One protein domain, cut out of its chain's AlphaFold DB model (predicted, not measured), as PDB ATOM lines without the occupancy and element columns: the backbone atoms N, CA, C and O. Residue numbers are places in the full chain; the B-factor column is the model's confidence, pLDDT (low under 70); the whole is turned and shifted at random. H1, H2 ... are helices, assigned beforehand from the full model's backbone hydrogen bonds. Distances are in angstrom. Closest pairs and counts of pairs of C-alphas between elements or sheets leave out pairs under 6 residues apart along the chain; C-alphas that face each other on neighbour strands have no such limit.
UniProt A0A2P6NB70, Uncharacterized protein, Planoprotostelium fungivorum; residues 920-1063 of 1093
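What this domain is: This is residues 920 to 1063 of the 1093 residues of an uncharacterized protein of Planoprotostelium fungivorum (UniProt A0A2P6NB70). A long helix, H3, is the shaft between two unequal ends: the short helices H1 and H2 at one end, and at the other a larger head in which H5 and H6 form a helical hairpin with H4 and H7 beside it. The unnamed residues 929 to 937 run back along H3 to H1. The 144 printed residues, all helix by class, hold seven named helices, H1 to H7 in order, and no named strand. The whole is a rod, 69 by 30 by 25 A, only just loose, close to extended, with a radius of gyration of the C-alphas of 21.6 A.

How they stand to each other: H3, residues 969 to 995, only just touches H6, residues 1034 to 1047, with 3 pairs of C-alphas within 8 A; Ile 995 and Met 1038 are closest, C-alphas 6.8 A apart. H6 is the hub. It touches H5, residues 1008 to 1027, at a shallow tilt of 24 degrees, opposite ways, with C-alphas 1015 and 1042 closest at 6.1 A. It touches H4, residues 999 to 1004, with C-alphas 1003 and 1045 closest at 7.1 A. H7, residues 1051 to 1058, and H5 are near each other. H1, residues 938 to 944, and H2, residues 955 to 965, are close but not clearly touching, with C-alphas 942 and 959 closest at 6.9 A. H1 and H3 are apart. O i to N i+4 pairs are all within hydrogen-bond range in H1, H2, H3, H6 and H7, 1 of 2 in H4 and 15 of 16 in H5.

Where its parts are: H3 measures 38.9 A, from C-alpha 969 at (125.333, 143.029, 32.951) to C-alpha 995 at (127.627, 106.538, 19.745). H5 measures 29.1 A and H6 20.1 A. H7 ends at C-alpha 1058, (114.366, 97.716, 36.398).

The domain as a whole: The C-alphas of Gly 953 and Glu 1051 are farthest apart, 70.0 A. The printed part has no cut and no long link. Its mean pLDDT is 73.8, with residues 1023 to 1035 and 1055 to 1063 among those under 70.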
ATOM      1  N   PRO A 920     137.173 122.495  24.371       79.12
ATOM      2  CA  PRO A 920     138.213 121.466  24.376       79.12
ATOM      3  C   PRO A 920     138.567 120.945  22.971       79.12
ATOM      4  O   PRO A 920     137.732 120.370  22.282       79.12
ATOM      5  N   GLN A 921     139.834 121.096  22.566       69.38
ATOM      6  CA  GLN A 921     140.348 120.667  21.249       69.38
ATOM      7  C   GLN A 921     140.893 119.221  21.225       69.38
ATOM      8  O   GLN A 921     141.439 118.770  20.220       69.38
ATOM      9  N   ARG A 922     140.813 118.490  22.345       68.19
ATOM     10  CA  ARG A 922     141.275 117.095  22.458       68.19
ATOM     11  C   ARG A 922     140.102 116.142  22.225       68.19
ATOM     12  O   ARG A 922     138.993 116.444  22.661       68.19
ATOM     13  N   LYS A 923     140.354 114.968  21.628       62.88
ATOM     14  CA  LYS A 923     139.379 113.862  21.633       62.88
ATOM     15  C   LYS A 923     138.943 113.578  23.074       62.88
ATOM     16  O   LYS A 923     139.783 113.489  23.970       62.88
ATOM     17  N   MET A 924     137.636 113.479  23.283       70.00
ATOM     18  CA  MET A 924     137.052 113.271  24.605       70.00
ATOM     19  C   MET A 924     137.152 111.796  24.994       70.00
ATOM     20  O   MET A 924     136.915 110.915  24.173       70.00
ATOM     21  N   SER A 925     137.499 111.524  26.251       67.00
ATOM     22  CA  SER A 925     137.473 110.160  26.778       67.00
ATOM     23  C   SER A 925     136.051 109.802  27.194       67.00
ATOM     24  O   SER A 925     135.497 110.436  28.086       67.00
ATOM     25  N   ILE A 926     135.496 108.745  26.598       65.31
ATOM     26  CA  ILE A 926     134.193 108.152  26.956       65.31
ATOM     27  C   ILE A 926     134.121 107.822  28.458       65.31
ATOM     28  O   ILE A 926     133.062 107.899  29.073       65.31
ATOM     29  N   LEU A 927     135.265 107.484  29.059       59.91
ATOM     30  CA  LEU A 927     135.387 106.995  30.435       59.91
ATOM     31  C   LEU A 927     135.499 108.118  31.485       59.91
ATOM     32  O   LEU A 927     135.675 107.833  32.666       59.91
ATOM     33  N   GLN A 928     135.449 109.387  31.074       66.19
ATOM     34  CA  GLN A 928     135.532 110.558  31.953       66.19
ATOM     35  C   GLN A 928     134.371 111.514  31.667       66.19
ATOM     36  O   GLN A 928     133.737 111.435  30.616       66.19
ATOM     37  N   ASP A 929     134.059 112.401  32.610       63.06
ATOM     38  CA  ASP A 929     133.112 113.485  32.340       63.06
ATOM     39  C   ASP A 929     133.655 114.428  31.250       63.06
ATOM     40  O   ASP A 929     134.870 114.655  31.186       63.06
ATOM     41  N   PRO A 930     132.784 115.002  30.395       68.12
ATOM     42  CA  PRO A 930     133.204 115.978  29.396       68.12
ATOM     43  C   PRO A 930     133.920 117.155  30.087       68.12
ATOM     44  O   PRO A 930     133.360 117.749  31.015       68.12
ATOM     45  N   PRO A 931     135.159 117.492  29.677       75.38
ATOM     46  CA  PRO A 931     136.006 118.418  30.420       75.38
ATOM     47  C   PRO A 931     135.404 119.824  30.484       75.38
ATOM     48  O   PRO A 931     134.809 120.302  29.520       75.38
ATOM     49  N   ASN A 932     135.583 120.512  31.614       76.56
ATOM     50  CA  ASN A 932     135.057 121.866  31.791       76.56
ATOM     51  C   ASN A 932     135.568 122.828  30.705       76.56
ATOM     52  O   ASN A 932     136.737 122.789  30.321       76.56
ATOM     53  N   LEU A 933     134.686 123.727  30.256       80.31
ATOM     54  CA  LEU A 933     135.048 124.836  29.372       80.31
ATOM     55  C   LEU A 933     136.068 125.742  30.064       80.31
ATOM     56  O   LEU A 933     135.822 126.170  31.200       80.31
ATOM     57  N   SER A 934     137.141 126.083  29.347       82.69
ATOM     58  CA  SER A 934     138.184 127.003  29.808       82.69
ATOM     59  C   SER A 934     137.599 128.309  30.353       82.69
ATOM     60  O   SER A 934     136.521 128.756  29.945       82.69
ATOM     61  N   GLU A 935     138.302 128.923  31.298       85.88
ATOM     62  CA  GLU A 935     137.894 130.206  31.866       85.88
ATOM     63  C   GLU A 935     138.118 131.351  30.872       85.88
ATOM     64  O   GLU A 935     139.039 131.323  30.055       85.88
ATOM     65  N   PHE A 936     137.243 132.354  30.927       88.62
ATOM     66  CA  PHE A 936     137.335 133.553  30.102       88.62
ATOM     67  C   PHE A 936     138.295 134.548  30.764       88.62
ATOM     68  O   PHE A 936     138.130 134.862  31.941       88.62
ATOM     69  N   SER A 937     139.260 135.075  30.007       89.25
ATOM     70  CA  SER A 937     140.201 136.103  30.469       89.25
ATOM     71  C   SER A 937     140.092 137.352  29.591       89.25
ATOM     72  O   SER A 937     140.163 137.250  28.365       89.25
ATOM     73  N   GLU A 938     139.924 138.528  30.216       87.81
ATOM     74  CA  GLU A 938     139.833 139.827  29.521       87.81
ATOM     75  C   GLU A 938     141.081 140.063  28.655       87.81
ATOM     76  O   GLU A 938     140.966 140.414  27.480       87.81
ATOM     77  N   ASP A 939     142.271 139.796  29.200       88.25
ATOM     78  CA  ASP A 939     143.532 140.039  28.501       88.25
ATOM     79  C   ASP A 939     143.794 139.012  27.391       88.25
ATOM     80  O   ASP A 939     144.127 139.417  26.279       88.25
ATOM     81  N   HIS A 940     143.535 137.714  27.603       88.75
ATOM     82  CA  HIS A 940     143.653 136.729  26.514       88.75
ATOM     83  C   HIS A 940     142.621 136.957  25.398       88.75
ATOM     84  O   HIS A 940     142.912 136.682  24.231       88.75
ATOM     85  N   PHE A 941     141.431 137.484  25.706       90.19
ATOM     86  CA  PHE A 941     140.499 137.931  24.670       90.19
ATOM     87  C   PHE A 941     141.092 139.101  23.863       90.19
ATOM     88  O   PHE A 941     141.153 139.027  22.631       90.19
ATOM     89  N   VAL A 942     141.600 140.136  24.542       86.88
ATOM     90  CA  VAL A 942     142.250 141.310  23.928       86.88
ATOM     91  C   VAL A 942     143.482 140.929  23.089       86.88
ATOM     92  O   VAL A 942     143.698 141.502  22.019       86.88
ATOM     93  N   GLU A 943     144.256 139.927  23.510       86.31
ATOM     94  CA  GLU A 943     145.342 139.328  22.726       86.31
ATOM     95  C   GLU A 943     144.814 138.584  21.489       86.31
ATOM     96  O   GLU A 943     145.320 138.793  20.384       86.31
ATOM     97  N   SER A 944     143.765 137.764  21.639       86.25
ATOM     98  CA  SER A 944     143.197 136.935  20.558       86.25
ATOM     99  C   SER A 944     142.630 137.741  19.379       86.25
ATOM    100  O   SER A 944     142.610 137.256  18.242       86.25
ATOM    101  N   MET A 945     142.236 138.997  19.626       81.00
ATOM    102  CA  MET A 945     141.866 139.975  18.595       81.00
ATOM    103  C   MET A 945     143.021 140.223  17.602       81.00
ATOM    104  O   MET A 945     142.790 140.545  16.437       81.00
ATOM    105  N   GLY A 946     144.280 140.049  18.027       61.19
ATOM    106  CA  GLY A 946     145.436 139.869  17.138       61.19
ATOM    107  C   GLY A 946     145.768 141.038  16.203       61.19
ATOM    108  O   GLY A 946     146.502 140.857  15.237       61.19
ATOM    109  N   GLY A 947     145.211 142.231  16.440       61.03
ATOM    110  CA  GLY A 947     145.341 143.374  15.526       61.03
ATOM    111  C   GLY A 947     144.313 143.426  14.394       61.03
ATOM    112  O   GLY A 947     144.361 144.362  13.602       61.03
ATOM    113  N   ARG A 948     143.361 142.488  14.336       67.06
ATOM    114  CA  ARG A 948     142.167 142.630  13.496       67.06
ATOM    115  C   ARG A 948     141.247 143.668  14.140       67.06
ATOM    116  O   ARG A 948     140.944 143.551  15.323       67.06
ATOM    117  N   GLN A 949     140.844 144.671  13.367       70.31
ATOM    118  CA  GLN A 949     139.787 145.611  13.741       70.31
ATOM    119  C   GLN A 949     138.454 145.106  13.188       70.31
ATOM    120  O   GLN A 949     138.414 144.612  12.059       70.31
ATOM    121  N   THR A 950     137.380 145.241  13.962       78.75
ATOM    122  CA  THR A 950     136.010 144.914  13.525       78.75
ATOM    123  C   THR A 950     135.332 146.141  12.920       78.75
ATOM    124  O   THR A 950     134.606 146.039  11.935       78.75
ATOM    125  N   PHE A 951     135.616 147.316  13.486       82.50
ATOM    126  CA  PHE A 951     135.080 148.610  13.070       82.50
ATOM    127  C   PHE A 951     136.200 149.498  12.510       82.50
ATOM    128  O   PHE A 951     137.372 149.320  12.841       82.50
ATOM    129  N   ARG A 952     135.872 150.478  11.656       71.31
ATOM    130  CA  ARG A 952     136.885 151.445  11.201       71.31
ATOM    131  C   ARG A 952     137.326 152.295  12.398       71.31
ATOM    132  O   ARG A 952     136.479 152.784  13.134       71.31
ATOM    133  N   GLY A 953     138.619 152.578  12.553       74.00
ATOM    134  CA  GLY A 953     139.072 153.601  13.502       74.00
ATOM    135  C   GLY A 953     140.387 153.287  14.201       74.00
ATOM    136  O   GLY A 953     141.299 152.700  13.624       74.00
ATOM    137  N   ASN A 954     140.494 153.727  15.454       77.75
ATOM    138  CA  ASN A 954     141.650 153.477  16.303       77.75
ATOM    139  C   ASN A 954     141.470 152.145  17.043       77.75
ATOM    140  O   ASN A 954     140.477 151.948  17.741       77.75
ATOM    141  N   LYS A 955     142.465 151.254  16.952       81.75
ATOM    142  CA  LYS A 955     142.466 149.968  17.670       81.75
ATOM    143  C   LYS A 955     142.340 150.161  19.191       81.75
ATOM    144  O   LYS A 955     141.741 149.324  19.856       81.75
ATOM    145  N   SER A 956     142.890 151.247  19.741       84.69
ATOM    146  CA  SER A 956     142.794 151.535  21.179       84.69
ATOM    147  C   SER A 956     141.353 151.784  21.628       84.69
ATOM    148  O   SER A 956     140.975 151.345  22.712       84.69
ATOM    149  N   ASP A 957     140.548 152.449  20.797       87.06
ATOM    150  CA  ASP A 957     139.182 152.854  21.142       87.06
ATOM    151  C   ASP A 957     138.239 151.637  21.069       87.06
ATOM    152  O   ASP A 957     137.460 151.405  21.990       87.06
ATOM    153  N   GLU A 958     138.407 150.778  20.052       88.62
ATOM    154  CA  GLU A 958     137.711 149.485  19.940       88.62
ATOM    155  C   GLU A 958     138.044 148.549  21.119       88.62
ATOM    156  O   GLU A 958     137.148 147.968  21.731       88.62
ATOM    157  N   LEU A 959     139.322 148.434  21.506       89.19
ATOM    158  CA  LEU A 959     139.703 147.642  22.683       89.19
ATOM    159  C   LEU A 959     139.162 148.238  23.992       89.19
ATOM    160  O   LEU A 959     138.777 147.492  24.891       89.19
ATOM    161  N   HIS A 960     139.101 149.568  24.110       90.00
ATOM    162  CA  HIS A 960     138.515 150.237  25.272       90.00
ATOM    163  C   HIS A 960     136.992 150.030  25.349       90.00
ATOM    164  O   HIS A 960     136.468 149.819  26.445       90.00
ATOM    165  N   PHE A 961     136.298 150.003  24.205       93.06
ATOM    166  CA  PHE A 961     134.889 149.613  24.117       93.06
ATOM    167  C   PHE A 961     134.678 148.190  24.653       93.06
ATOM    168  O   PHE A 961     133.895 148.013  25.586       93.06
ATOM    169  N   TYR A 962     135.417 147.188  24.156       92.88
ATOM    170  CA  TYR A 962     135.242 145.806  24.627       92.88
ATOM    171  C   TYR A 962     135.556 145.645  26.122       92.88
ATOM    172  O   TYR A 962     134.811 144.962  26.824       92.88
ATOM    173  N   ARG A 963     136.596 146.316  26.645       92.19
ATOM    174  CA  ARG A 963     136.906 146.309  28.089       92.19
ATOM    175  C   ARG A 963     135.793 146.901  28.955       92.19
ATOM    176  O   ARG A 963     135.578 146.420  30.065       92.19
ATOM    177  N   LYS A 964     135.071 147.919  28.472       92.88
ATOM    178  CA  LYS A 964     133.854 148.404  29.143       92.88
ATOM    179  C   LYS A 964     132.709 147.402  29.003       92.88
ATOM    180  O   LYS A 964     132.098 147.052  30.006       92.88
ATOM    181  N   PHE A 965     132.448 146.911  27.790       94.06
ATOM    182  CA  PHE A 965     131.335 146.003  27.507       94.06
ATOM    183  C   PHE A 965     131.397 144.717  28.347       94.06
ATOM    184  O   PHE A 965     130.393 144.341  28.943       94.06
ATOM    185  N   ILE A 966     132.579 144.108  28.501       93.50
ATOM    186  CA  ILE A 966     132.810 142.905  29.331       93.50
ATOM    187  C   ILE A 966     132.404 143.102  30.808       93.50
ATOM    188  O   ILE A 966     132.125 142.132  31.511       93.50
ATOM    189  N   ARG A 967     132.320 144.349  31.285       91.31
ATOM    190  CA  ARG A 967     131.956 144.703  32.669       91.31
ATOM    191  C   ARG A 967     130.472 145.055  32.838       91.31
ATOM    192  O   ARG A 967     130.056 145.372  33.947       91.31
ATOM    193  N   THR A 968     129.682 144.996  31.765       92.00
ATOM    194  CA  THR A 968     128.227 145.232  31.784       92.00
ATOM    195  C   THR A 968     127.445 143.973  32.155       92.00
ATOM    196  O   THR A 968     127.853 142.844  31.862       92.00
ATOM    197  N   GLU A 969     126.249 144.148  32.717       88.06
ATOM    198  CA  GLU A 969     125.333 143.029  32.951       88.06
ATOM    199  C   GLU A 969     124.835 142.422  31.629       88.06
ATOM    200  O   GLU A 969     124.686 141.199  31.549       88.06
ATOM    201  N   ASN A 970     124.679 143.252  30.581       88.69
ATOM    202  CA  ASN A 970     124.402 142.838  29.198       88.69
ATOM    203  C   ASN A 970     125.371 141.722  28.752       88.69
ATOM    204  O   ASN A 970     124.936 140.648  28.325       88.69
ATOM    205  N   PHE A 971     126.687 141.941  28.903       91.38
ATOM    206  CA  PHE A 971     127.695 140.912  28.636       91.38
ATOM    207  C   PHE A 971     127.565 139.730  29.598       91.38
ATOM    208  O   PHE A 971     127.620 138.590  29.147       91.38
ATOM    209  N   SER A 972     127.360 139.962  30.900       87.06
ATOM    210  CA  SER A 972     127.300 138.878  31.895       87.06
ATOM    211  C   SER A 972     126.224 137.826  31.577       87.06
ATOM    212  O   SER A 972     126.478 136.622  31.669       87.06
ATOM    213  N   THR A 973     125.038 138.261  31.133       82.44
ATOM    214  CA  THR A 973     123.932 137.368  30.770       82.44
ATOM    215  C   THR A 973     124.131 136.750  29.391       82.44
ATOM    216  O   THR A 973     123.901 135.548  29.238       82.44
ATOM    217  N   TRP A 974     124.643 137.504  28.411       86.12
ATOM    218  CA  TRP A 974     125.055 136.945  27.118       86.12
ATOM    219  C   TRP A 974     126.115 135.845  27.283       86.12
ATOM    220  O   TRP A 974     125.982 134.767  26.708       86.12
ATOM    221  N   PHE A 975     127.123 136.072  28.128       86.25
ATOM    222  CA  PHE A 975     128.208 135.135  28.407       86.25
ATOM    223  C   PHE A 975     127.703 133.896  29.148       86.25
ATOM    224  O   PHE A 975     128.052 132.782  28.763       86.25
ATOM    225  N   ARG A 976     126.826 134.055  30.153       82.31
ATOM    226  CA  ARG A 976     126.163 132.929  30.838       82.31
ATOM    227  C   ARG A 976     125.389 132.060  29.840       82.31
ATOM    228  O   ARG A 976     125.599 130.848  29.795       82.31
ATOM    229  N   MET A 977     124.579 132.686  28.982       76.00
ATOM    230  CA  MET A 977     123.808 132.021  27.927       76.00
ATOM    231  C   MET A 977     124.715 131.307  26.910       76.00
ATOM    232  O   MET A 977     124.524 130.120  26.643       76.00
ATOM    233  N   ARG A 978     125.748 131.978  26.380       80.88
ATOM    234  CA  ARG A 978     126.712 131.375  25.443       80.88
ATOM    235  C   ARG A 978     127.528 130.251  26.072       80.88
ATOM    236  O   ARG A 978     127.752 129.241  25.410       80.88
ATOM    237  N   ARG A 979     127.940 130.367  27.340       80.81
ATOM    238  CA  ARG A 979     128.656 129.298  28.060       80.81
ATOM    239  C   ARG A 979     127.745 128.090  28.310       80.81
ATOM    240  O   ARG A 979     128.217 126.962  28.189       80.81
ATOM    241  N   GLY A 980     126.451 128.308  28.557       75.06
ATOM    242  CA  GLY A 980     125.424 127.258  28.573       75.06
ATOM    243  C   GLY A 980     125.275 126.559  27.216       75.06
ATOM    244  O   GLY A 980     125.401 125.341  27.135       75.06
ATOM    245  N   GLN A 981     125.120 127.317  26.126       75.00
ATOM    246  CA  GLN A 981     125.045 126.775  24.757       75.00
ATOM    247  C   GLN A 981     126.305 125.977  24.372       75.00
ATOM    248  O   GLN A 981     126.201 124.858  23.869       75.00
ATOM    249  N   ALA A 982     127.493 126.509  24.672       75.69
ATOM    250  CA  ALA A 982     128.772 125.832  24.465       75.69
ATOM    251  C   ALA A 982     128.881 124.537  25.291       75.69
ATOM    252  O   ALA A 982     129.317 123.510  24.770       75.69
ATOM    253  N   ARG A 983     128.418 124.543  26.550       77.88
ATOM    254  CA  ARG A 983     128.375 123.347  27.406       77.88
ATOM    255  C   ARG A 983     127.402 122.307  26.854       77.88
ATOM    256  O   ARG A 983     127.771 121.142  26.743       77.88
ATOM    257  N   ALA A 984     126.201 122.713  26.451       72.06
ATOM    258  CA  ALA A 984     125.224 121.821  25.836       72.06
ATOM    259  C   ALA A 984     125.787 121.166  24.562       72.06
ATOM    260  O   ALA A 984     125.658 119.953  24.400       72.06
ATOM    261  N   LYS A 985     126.484 121.933  23.708       76.69
ATOM    262  CA  LYS A 985     127.122 121.403  22.494       76.69
ATOM    263  C   LYS A 985     128.331 120.511  22.787       76.69
ATOM    264  O   LYS A 985     128.536 119.528  22.084       76.69
ATOM    265  N   LEU A 986     129.102 120.795  23.838       77.94
ATOM    266  CA  LEU A 986     130.178 119.909  24.288       77.94
ATOM    267  C   LEU A 986     129.634 118.543  24.727       77.94
ATOM    268  O   LEU A 986     130.181 117.517  24.335       77.94
ATOM    269  N   TYR A 987     128.546 118.529  25.502       75.06
ATOM    270  CA  TYR A 987     127.897 117.289  25.930       75.06
ATOM    271  C   TYR A 987     127.294 116.545  24.725       75.06
ATOM    272  O   TYR A 987     127.484 115.342  24.606       75.06
ATOM    273  N   GLU A 988     126.643 117.244  23.790       73.94
ATOM    274  CA  GLU A 988     126.151 116.648  22.536       73.94
ATOM    275  C   GLU A 988     127.285 115.975  21.737       73.94
ATOM    276  O   GLU A 988     127.182 114.799  21.393       73.94
ATOM    277  N   ASN A 989     128.402 116.679  21.523       76.88
ATOM    278  CA  ASN A 989     129.578 116.140  20.837       76.88
ATOM    279  C   ASN A 989     130.191 114.942  21.590       76.88
ATOM    280  O   ASN A 989     130.639 113.991  20.953       76.88
ATOM    281  N   TYR A 990     130.206 114.969  22.929       76.88
ATOM    282  CA  TYR A 990     130.645 113.843  23.761       76.88
ATOM    283  C   TYR A 990     129.784 112.604  23.492       76.88
ATOM    284  O   TYR A 990     130.324 111.560  23.133       76.88
ATOM    285  N   TYR A 991     128.453 112.716  23.569       72.81
ATOM    286  CA  TYR A 991     127.566 111.573  23.330       72.81
ATOM    287  C   TYR A 991     127.584 111.082  21.872       72.81
ATOM    288  O   TYR A 991     127.372 109.893  21.644       72.81
ATOM    289  N   LEU A 992     127.889 111.940  20.891       73.88
ATOM    290  CA  LEU A 992     128.132 111.509  19.508       73.88
ATOM    291  C   LEU A 992     129.417 110.672  19.374       73.88
ATOM    292  O   LEU A 992     129.390 109.639  18.704       73.88
ATOM    293  N   GLU A 993     130.510 111.044  20.050       74.81
ATOM    294  CA  GLU A 993     131.729 110.217  20.100       74.81
ATOM    295  C   GLU A 993     131.432 108.861  20.783       74.81
ATOM    296  O   GLU A 993     131.844 107.822  20.260       74.81
ATOM    297  N   VAL A 994     130.628 108.839  21.863       71.06
ATOM    298  CA  VAL A 994     130.143 107.592  22.504       71.06
ATOM    299  C   VAL A 994     129.352 106.719  21.521       71.06
ATOM    300  O   VAL A 994     129.651 105.534  21.413       71.06
ATOM    301  N   ILE A 995     128.395 107.284  20.766       70.12
ATOM    302  CA  ILE A 995     127.627 106.538  19.745       70.12
ATOM    303  C   ILE A 995     128.544 105.949  18.661       70.12
ATOM    304  O   ILE A 995     128.297 104.848  18.177       70.12
ATOM    305  N   SER A 996     129.587 106.678  18.262       72.12
ATOM    306  CA  SER A 996     130.489 106.272  17.172       72.12
ATOM    307  C   SER A 996     131.542 105.217  17.546       72.12
ATOM    308  O   SER A 996     132.298 104.784  16.675       72.12
ATOM    309  N   SER A 997     131.627 104.828  18.820       72.44
ATOM    310  CA  SER A 997     132.707 103.994  19.360       72.44
ATOM    311  C   SER A 997     132.307 102.523  19.507       72.44
ATOM    312  O   SER A 997     131.132 102.213  19.669       72.44
ATOM    313  N   ASP A 998     133.270 101.594  19.504       74.44
ATOM    314  CA  ASP A 998     132.978 100.168  19.726       74.44
ATOM    315  C   ASP A 998     132.710  99.875  21.215       74.44
ATOM    316  O   ASP A 998     133.617  99.604  22.009       74.44
ATOM    317  N   ILE A 999     131.431  99.916  21.592       70.19
ATOM    318  CA  ILE A 999     130.965  99.594  22.945       70.19
ATOM    319  C   ILE A 999     131.160  98.106  23.285       70.19
ATOM    320  O   ILE A 999     131.376  97.781  24.452       70.19
ATOM    321  N   HIS A1000     131.155  97.191  22.310       67.38
ATOM    322  CA  HIS A1000     131.369  95.764  22.578       67.38
ATOM    323  C   HIS A1000     132.815  95.461  22.982       67.38
ATOM    324  O   HIS A1000     133.031  94.610  23.848       67.38
ATOM    325  N   GLN A1001     133.800  96.160  22.409       67.94
ATOM    326  CA  GLN A1001     135.163  96.134  22.937       67.94
ATOM    327  C   GLN A1001     135.230  96.862  24.287       67.94
ATOM    328  O   GLN A1001     135.754  96.307  25.254       67.94
ATOM    329  N   LEU A1002     134.649  98.066  24.384       67.25
ATOM    330  CA  LEU A1002     134.729  98.898  25.590       67.25
ATOM    331  C   LEU A1002     134.180  98.197  26.845       67.25
ATOM    332  O   LEU A1002     134.774  98.320  27.909       67.25
ATOM    333  N   MET A1003     133.082  97.440  26.736       68.44
ATOM    334  CA  MET A1003     132.467  96.739  27.873       68.44
ATOM    335  C   MET A1003     133.224  95.474  28.311       68.44
ATOM    336  O   MET A1003     133.067  95.049  29.451       68.44
ATOM    337  N   ARG A1004     134.071  94.874  27.460       66.44
ATOM    338  CA  ARG A1004     134.847  93.663  27.813       66.44
ATOM    339  C   ARG A1004     136.090  93.941  28.660       66.44
ATOM    340  O   ARG A1004     136.636  93.016  29.253       66.44
ATOM    341  N   GLU A1005     136.562  95.185  28.693       62.53
ATOM    342  CA  GLU A1005     137.837  95.570  29.318       62.53
ATOM    343  C   GLU A1005     137.677  96.288  30.677       62.53
ATOM    344  O   GLU A1005     138.662  96.800  31.218       62.53
ATOM    345  N   ARG A1006     136.450  96.438  31.199       65.69
ATOM    346  CA  ARG A1006     136.118  97.426  32.248       65.69
ATOM    347  C   ARG A1006     135.256  96.838  33.370       65.69
ATOM    348  O   ARG A1006     134.720  95.744  33.254       65.69
ATOM    349  N   SER A1007     135.169  97.568  34.481       72.38
ATOM    350  CA  SER A1007     134.429  97.164  35.679       72.38
ATOM    351  C   SER A1007     132.938  97.507  35.598       72.38
ATOM    352  O   SER A1007     132.553  98.558  35.089       72.38
ATOM    353  N   GLU A1008     132.105  96.649  36.189       70.94
ATOM    354  CA  GLU A1008     130.633  96.740  36.217       70.94
ATOM    355  C   GLU A1008     130.127  98.112  36.697       70.94
ATOM    356  O   GLU A1008     129.216  98.692  36.109       70.94
ATOM    357  N   LEU A1009     130.785  98.674  37.719       68.31
ATOM    358  CA  LEU A1009     130.523 100.013  38.264       68.31
ATOM    359  C   LEU A1009     130.583 101.124  37.201       68.31
ATOM    360  O   LEU A1009     129.796 102.068  37.257       68.31
ATOM    361  N   LEU A1010     131.500 101.011  36.236       69.69
ATOM    362  CA  LEU A1010     131.667 101.981  35.153       69.69
ATOM    363  C   LEU A1010     130.615 101.771  34.051       69.69
ATOM    364  O   LEU A1010     130.117 102.743  33.488       69.69
ATOM    365  N   SER A1011     130.227 100.521  33.788       71.81
ATOM    366  CA  SER A1011     129.152 100.177  32.849       71.81
ATOM    367  C   SER A1011     127.790 100.713  33.310       71.81
ATOM    368  O   SER A1011     127.062 101.302  32.511       71.81
ATOM    369  N   VAL A1012     127.466 100.590  34.606       73.56
ATOM    370  CA  VAL A1012     126.236 101.158  35.199       73.56
ATOM    371  C   VAL A1012     126.226 102.688  35.113       73.56
ATOM    372  O   VAL A1012     125.212 103.278  34.747       73.56
ATOM    373  N   ASP A1013     127.348 103.346  35.411       71.75
ATOM    374  CA  ASP A1013     127.467 104.806  35.334       71.75
ATOM    375  C   ASP A1013     127.304 105.328  33.891       71.75
ATOM    376  O   ASP A1013     126.494 106.223  33.644       71.75
ATOM    377  N   ILE A1014     127.965 104.703  32.906       71.88
ATOM    378  CA  ILE A1014     127.782 105.036  31.481       71.88
ATOM    379  C   ILE A1014     126.316 104.836  31.056       71.88
ATOM    380  O   ILE A1014     125.753 105.716  30.400       71.88
ATOM    381  N   TYR A1015     125.666 103.742  31.474       76.88
ATOM    382  CA  TYR A1015     124.242 103.494  31.205       76.88
ATOM    383  C   TYR A1015     123.343 104.603  31.777       76.88
ATOM    384  O   TYR A1015     122.510 105.163  31.061       76.88
ATOM    385  N   VAL A1016     123.540 104.986  33.043       72.31
ATOM    386  CA  VAL A1016     122.771 106.059  33.699       72.31
ATOM    387  C   VAL A1016     123.008 107.414  33.021       72.31
ATOM    388  O   VAL A1016     122.053 108.171  32.816       72.31
ATOM    389  N   ARG A1017     124.249 107.729  32.624       71.31
ATOM    390  CA  ARG A1017     124.569 108.961  31.883       71.31
ATOM    391  C   ARG A1017     123.902 108.985  30.501       71.31
ATOM    392  O   ARG A1017     123.247 109.978  30.174       71.31
ATOM    393  N   MET A1018     123.959 107.888  29.739       71.19
ATOM    394  CA  MET A1018     123.266 107.763  28.447       71.19
ATOM    395  C   MET A1018     121.742 107.869  28.578       71.19
ATOM    396  O   MET A1018     121.130 108.656  27.854       71.19
ATOM    397  N   HIS A1019     121.126 107.157  29.526       73.81
ATOM    398  CA  HIS A1019     119.678 107.211  29.740       73.81
ATOM    399  C   HIS A1019     119.211 108.639  30.061       73.81
ATOM    400  O   HIS A1019     118.288 109.161  29.428       73.81
ATOM    401  N   ASN A1020     119.894 109.319  30.988       68.12
ATOM    402  CA  ASN A1020     119.581 110.702  31.352       68.12
ATOM    403  C   ASN A1020     119.745 111.684  30.180       68.12
ATOM    404  O   ASN A1020     119.041 112.695  30.127       68.12
ATOM    405  N   PHE A1021     120.635 111.403  29.225       68.06
ATOM    406  CA  PHE A1021     120.777 112.209  28.015       68.06
ATOM    407  C   PHE A1021     119.722 111.881  26.945       68.06
ATOM    408  O   PHE A1021     119.162 112.812  26.360       68.06
ATOM    409  N   LYS A1022     119.342 110.607  26.756       70.25
ATOM    410  CA  LYS A1022     118.217 110.226  25.879       70.25
ATOM    411  C   LYS A1022     116.937 110.960  26.282       70.25
ATOM    412  O   LYS A1022     116.278 111.543  25.423       70.25
ATOM    413  N   GLN A1023     116.612 110.995  27.577       66.69
ATOM    414  CA  GLN A1023     115.437 111.713  28.094       66.69
ATOM    415  C   GLN A1023     115.461 113.212  27.724       66.69
ATOM    416  O   GLN A1023     114.429 113.784  27.367       66.69
ATOM    417  N   ARG A1024     116.646 113.847  27.714       61.31
ATOM    418  CA  ARG A1024     116.813 115.240  27.260       61.31
ATOM    419  C   ARG A1024     116.564 115.394  25.756       61.31
ATOM    420  O   ARG A1024     115.848 116.319  25.381       61.31
ATOM    421  N   ILE A1025     117.088 114.505  24.906       63.41
ATOM    422  CA  ILE A1025     116.824 114.543  23.452       63.41
ATOM    423  C   ILE A1025     115.329 114.353  23.163       63.41
ATOM    424  O   ILE A1025     114.741 115.162  22.448       63.41
ATOM    425  N   VAL A1026     114.687 113.354  23.779       62.78
ATOM    426  CA  VAL A1026     113.244 113.092  23.613       62.78
ATOM    427  C   VAL A1026     112.407 114.331  23.966       62.78
ATOM    428  O   VAL A1026     111.483 114.670  23.230       62.78
ATOM    429  N   SER A1027     112.775 115.070  25.020       54.25
ATOM    430  CA  SER A1027     112.087 116.314  25.408       54.25
ATOM    431  C   SER A1027     112.223 117.482  24.414       54.25
ATOM    432  O   SER A1027     111.432 118.418  24.483       54.25
ATOM    433  N   ARG A1028     113.186 117.437  23.480       51.47
ATOM    434  CA  ARG A1028     113.437 118.485  22.469       51.47
ATOM    435  C   ARG A1028     112.770 118.224  21.112       51.47
ATOM    436  O   ARG A1028     112.966 119.009  20.191       51.47
ATOM    437  N   ALA A1029     112.024 117.126  20.960       49.12
ATOM    438  CA  ALA A1029     111.328 116.709  19.728       49.12
ATOM    439  C   ALA A1029     112.199 116.521  18.456       49.12
ATOM    440  O   ALA A1029     111.687 116.104  17.417       49.12
ATOM    441  N   GLN A1030     113.510 116.757  18.529       49.94
ATOM    442  CA  GLN A1030     114.478 116.567  17.451       49.94
ATOM    443  C   GLN A1030     115.364 115.356  17.772       49.94
ATOM    444  O   GLN A1030     116.010 115.334  18.817       49.94
ATOM    445  N   GLY A1031     115.414 114.363  16.875       53.91
ATOM    446  CA  GLY A1031     116.395 113.266  16.948       53.91
ATOM    447  C   GLY A1031     115.850 111.832  17.056       53.91
ATOM    448  O   GLY A1031     116.348 111.042  17.855       53.91
ATOM    449  N   GLN A1032     114.843 111.449  16.252       59.56
ATOM    450  CA  GLN A1032     114.300 110.071  16.238       59.56
ATOM    451  C   GLN A1032     115.294 108.980  15.787       59.56
ATOM    452  O   GLN A1032     114.993 107.790  15.928       59.56
ATOM    453  N   LYS A1033     116.431 109.343  15.184       65.62
ATOM    454  CA  LYS A1033     117.443 108.393  14.697       65.62
ATOM    455  C   LYS A1033     118.499 108.155  15.774       65.62
ATOM    456  O   LYS A1033     118.816 107.020  16.107       65.62
ATOM    457  N   GLU A1034     118.950 109.242  16.377       65.31
ATOM    458  CA  GLU A1034     119.946 109.328  17.435       65.31
ATOM    459  C   GLU A1034     119.451 108.585  18.682       65.31
ATOM    460  O   GLU A1034     120.174 107.757  19.231       65.31
ATOM    461  N   THR A1035     118.180 108.767  19.064       69.56
ATOM    462  CA  THR A1035     117.574 108.009  20.172       69.56
ATOM    463  C   THR A1035     117.494 106.505  19.902       69.56
ATOM    464  O   THR A1035     117.621 105.730  20.843       69.56
ATOM    465  N   LYS A1036     117.310 106.076  18.642       73.44
ATOM    466  CA  LYS A1036     117.250 104.647  18.275       73.44
ATOM    467  C   LYS A1036     118.621 103.981  18.286       73.44
ATOM    468  O   LYS A1036     118.712 102.819  18.661       73.44
ATOM    469  N   GLU A1037     119.677 104.689  17.891       72.31
ATOM    470  CA  GLU A1037     121.041 104.172  18.054       72.31
ATOM    471  C   GLU A1037     121.437 104.147  19.538       72.31
ATOM    472  O   GLU A1037     121.978 103.146  19.998       72.31
ATOM    473  N   MET A1038     121.072 105.169  20.327       72.25
ATOM    474  CA  MET A1038     121.272 105.138  21.782       72.25
ATOM    475  C   MET A1038     120.559 103.971  22.465       72.25
ATOM    476  O   MET A1038     121.140 103.387  23.373       72.25
ATOM    477  N   ASP A1039     119.352 103.601  22.028       77.31
ATOM    478  CA  ASP A1039     118.641 102.444  22.583       77.31
ATOM    479  C   ASP A1039     119.393 101.134  22.342       77.31
ATOM    480  O   ASP A1039     119.672 100.432  23.308       77.31
ATOM    481  N   LYS A1040     119.857 100.858  21.113       78.25
ATOM    482  CA  LYS A1040     120.692  99.668  20.837       78.25
ATOM    483  C   LYS A1040     121.941  99.621  21.721       78.25
ATOM    484  O   LYS A1040     122.354  98.551  22.156       78.25
ATOM    485  N   ILE A1041     122.564 100.773  21.964       75.69
ATOM    486  CA  ILE A1041     123.793 100.872  22.758       75.69
ATOM    487  C   ILE A1041     123.502 100.658  24.247       75.69
ATOM    488  O   ILE A1041     124.222  99.914  24.910       75.69
ATOM    489  N   MET A1042     122.430 101.257  24.770       75.50
ATOM    490  CA  MET A1042     121.976 101.011  26.138       75.50
ATOM    491  C   MET A1042     121.553  99.553  26.334       75.50
ATOM    492  O   MET A1042     121.905  98.979  27.357       75.50
ATOM    493  N   ASP A1043     120.892  98.931  25.353       79.38
ATOM    494  CA  ASP A1043     120.568  97.502  25.370       79.38
ATOM    495  C   ASP A1043     121.840  96.647  25.429       79.38
ATOM    496  O   ASP A1043     121.919  95.733  26.248       79.38
ATOM    497  N   VAL A1044     122.866  96.951  24.622       78.31
ATOM    498  CA  VAL A1044     124.165  96.252  24.667       78.31
ATOM    499  C   VAL A1044     124.823  96.376  26.043       78.31
ATOM    500  O   VAL A1044     125.246  95.365  26.604       78.31
ATOM    501  N   ILE A1045     124.873  97.583  26.615       76.25
ATOM    502  CA  ILE A1045     125.440  97.806  27.955       76.25
ATOM    503  C   ILE A1045     124.621  97.050  29.010       76.25
ATOM    504  O   ILE A1045     125.201  96.369  29.853       76.25
ATOM    505  N   PHE A1046     123.286  97.105  28.934       78.00
ATOM    506  CA  PHE A1046     122.383  96.419  29.858       78.00
ATOM    507  C   PHE A1046     122.570  94.901  29.821       78.00
ATOM    508  O   PHE A1046     122.689  94.282  30.872       78.00
ATOM    509  N   HIS A1047     122.672  94.288  28.637       77.56
ATOM    510  CA  HIS A1047     122.900  92.844  28.513       77.56
ATOM    511  C   HIS A1047     124.262  92.404  29.075       77.56
ATOM    512  O   HIS A1047     124.363  91.280  29.571       77.56
ATOM    513  N   CYS A1048     125.272  93.281  29.053       74.69
ATOM    514  CA  CYS A1048     126.589  93.049  29.656       74.69
ATOM    515  C   CYS A1048     126.636  93.197  31.191       74.69
ATOM    516  O   CYS A1048     127.670  92.872  31.774       74.69
ATOM    517  N   LEU A1049     125.571  93.661  31.857       77.31
ATOM    518  CA  LEU A1049     125.513  93.719  33.324       77.31
ATOM    519  C   LEU A1049     125.160  92.350  33.949       77.31
ATOM    520  O   LEU A1049     124.449  91.559  33.324       77.31
ATOM    521  N   PRO A1050     125.587  92.065  35.193       75.75
ATOM    522  CA  PRO A1050     125.063  90.952  35.987       75.75
ATOM    523  C   PRO A1050     123.567  91.119  36.331       75.75
ATOM    524  O   PRO A1050     123.024  92.226  36.296       75.75
ATOM    525  N   GLU A1051     122.882  90.015  36.651       72.75
ATOM    526  CA  GLU A1051     121.415  89.995  36.825       72.75
ATOM    527  C   GLU A1051     120.910  90.773  38.055       72.75
ATOM    528  O   GLU A1051     119.859  91.404  37.984       72.75
ATOM    529  N   ASP A1052     121.674  90.832  39.146       72.69
ATOM    530  CA  ASP A1052     121.326  91.620  40.340       72.69
ATOM    531  C   ASP A1052     121.310  93.137  40.058       72.69
ATOM    532  O   ASP A1052     120.442  93.874  40.539       72.69
ATOM    533  N   LEU A1053     122.228  93.614  39.211       68.50
ATOM    534  CA  LEU A1053     122.248  94.999  38.739       68.50
ATOM    535  C   LEU A1053     121.151  95.274  37.698       68.50
ATOM    536  O   LEU A1053     120.579  96.367  37.708       68.50
ATOM    537  N   LYS A1054     120.793  94.293  36.855       74.31
ATOM    538  CA  LYS A1054     119.647  94.390  35.931       74.31
ATOM    539  C   LYS A1054     118.323  94.543  36.687       74.31
ATOM    540  O   LYS A1054     117.570  95.470  36.385       74.31
ATOM    541  N   GLU A1055     118.067  93.709  37.697       69.19
ATOM    542  CA  GLU A1055     116.881  93.818  38.561       69.19
ATOM    543  C   GLU A1055     116.826  95.177  39.278       69.19
ATOM    544  O   GLU A1055     115.790  95.842  39.278       69.19
ATOM    545  N   SER A1056     117.955  95.645  39.823       65.19
ATOM    546  CA  SER A1056     118.065  96.940  40.515       65.19
ATOM    547  C   SER A1056     117.721  98.145  39.618       65.19
ATOM    548  O   SER A1056     117.026  99.076  40.048       65.19
ATOM    549  N   ILE A1057     118.157  98.111  38.352       65.75
ATOM    550  CA  ILE A1057     117.839  99.129  37.338       65.75
ATOM    551  C   ILE A1057     116.355  99.070  36.943       65.75
ATOM    552  O   ILE A1057     115.715 100.114  36.842       65.75
ATOM    553  N   GLN A1058     115.782  97.875  36.764       64.81
ATOM    554  CA  GLN A1058     114.366  97.716  36.398       64.81
ATOM    555  C   GLN A1058     113.398  98.063  37.543       64.81
ATOM    556  O   GLN A1058     112.307  98.573  37.291       64.81
ATOM    557  N   ALA A1059     113.790  97.835  38.800       54.59
ATOM    558  CA  ALA A1059     112.952  98.081  39.975       54.59
ATOM    559  C   ALA A1059     112.813  99.568  40.365       54.59
ATOM    560  O   ALA A1059     111.992  99.896  41.226       54.59
ATOM    561  N   THR A1060     113.600 100.474  39.771       45.34
ATOM    562  CA  THR A1060     113.697 101.876  40.213       45.34
ATOM    563  C   THR A1060     113.313 102.857  39.093       45.34
ATOM    564  O   THR A1060     114.129 103.105  38.204       45.34
ATOM    565  N   PRO A1061     112.117 103.484  39.111       39.38
ATOM    566  CA  PRO A1061     111.763 104.487  38.107       39.38
ATOM    567  C   PRO A1061     112.677 105.728  38.214       39.38
ATOM    568  O   PRO A1061     112.973 106.180  39.325       39.38
ATOM    569  N   PRO A1062     113.131 106.308  37.086       40.81
ATOM    570  CA  PRO A1062     114.169 107.340  37.084       40.81
ATOM    571  C   PRO A1062     113.658 108.694  37.605       40.81
ATOM    572  O   PRO A1062     113.001 109.453  36.891       40.81
ATOM    573  N   SER A1063     114.004 109.034  38.850       33.22
ATOM    574  CA  SER A1063     113.756 110.363  39.426       33.22
ATOM    575  C   SER A1063     114.660 111.437  38.793       33.22
ATOM    576  O   SER A1063     115.856 111.181  38.637       33.22
TER     577      SER A1063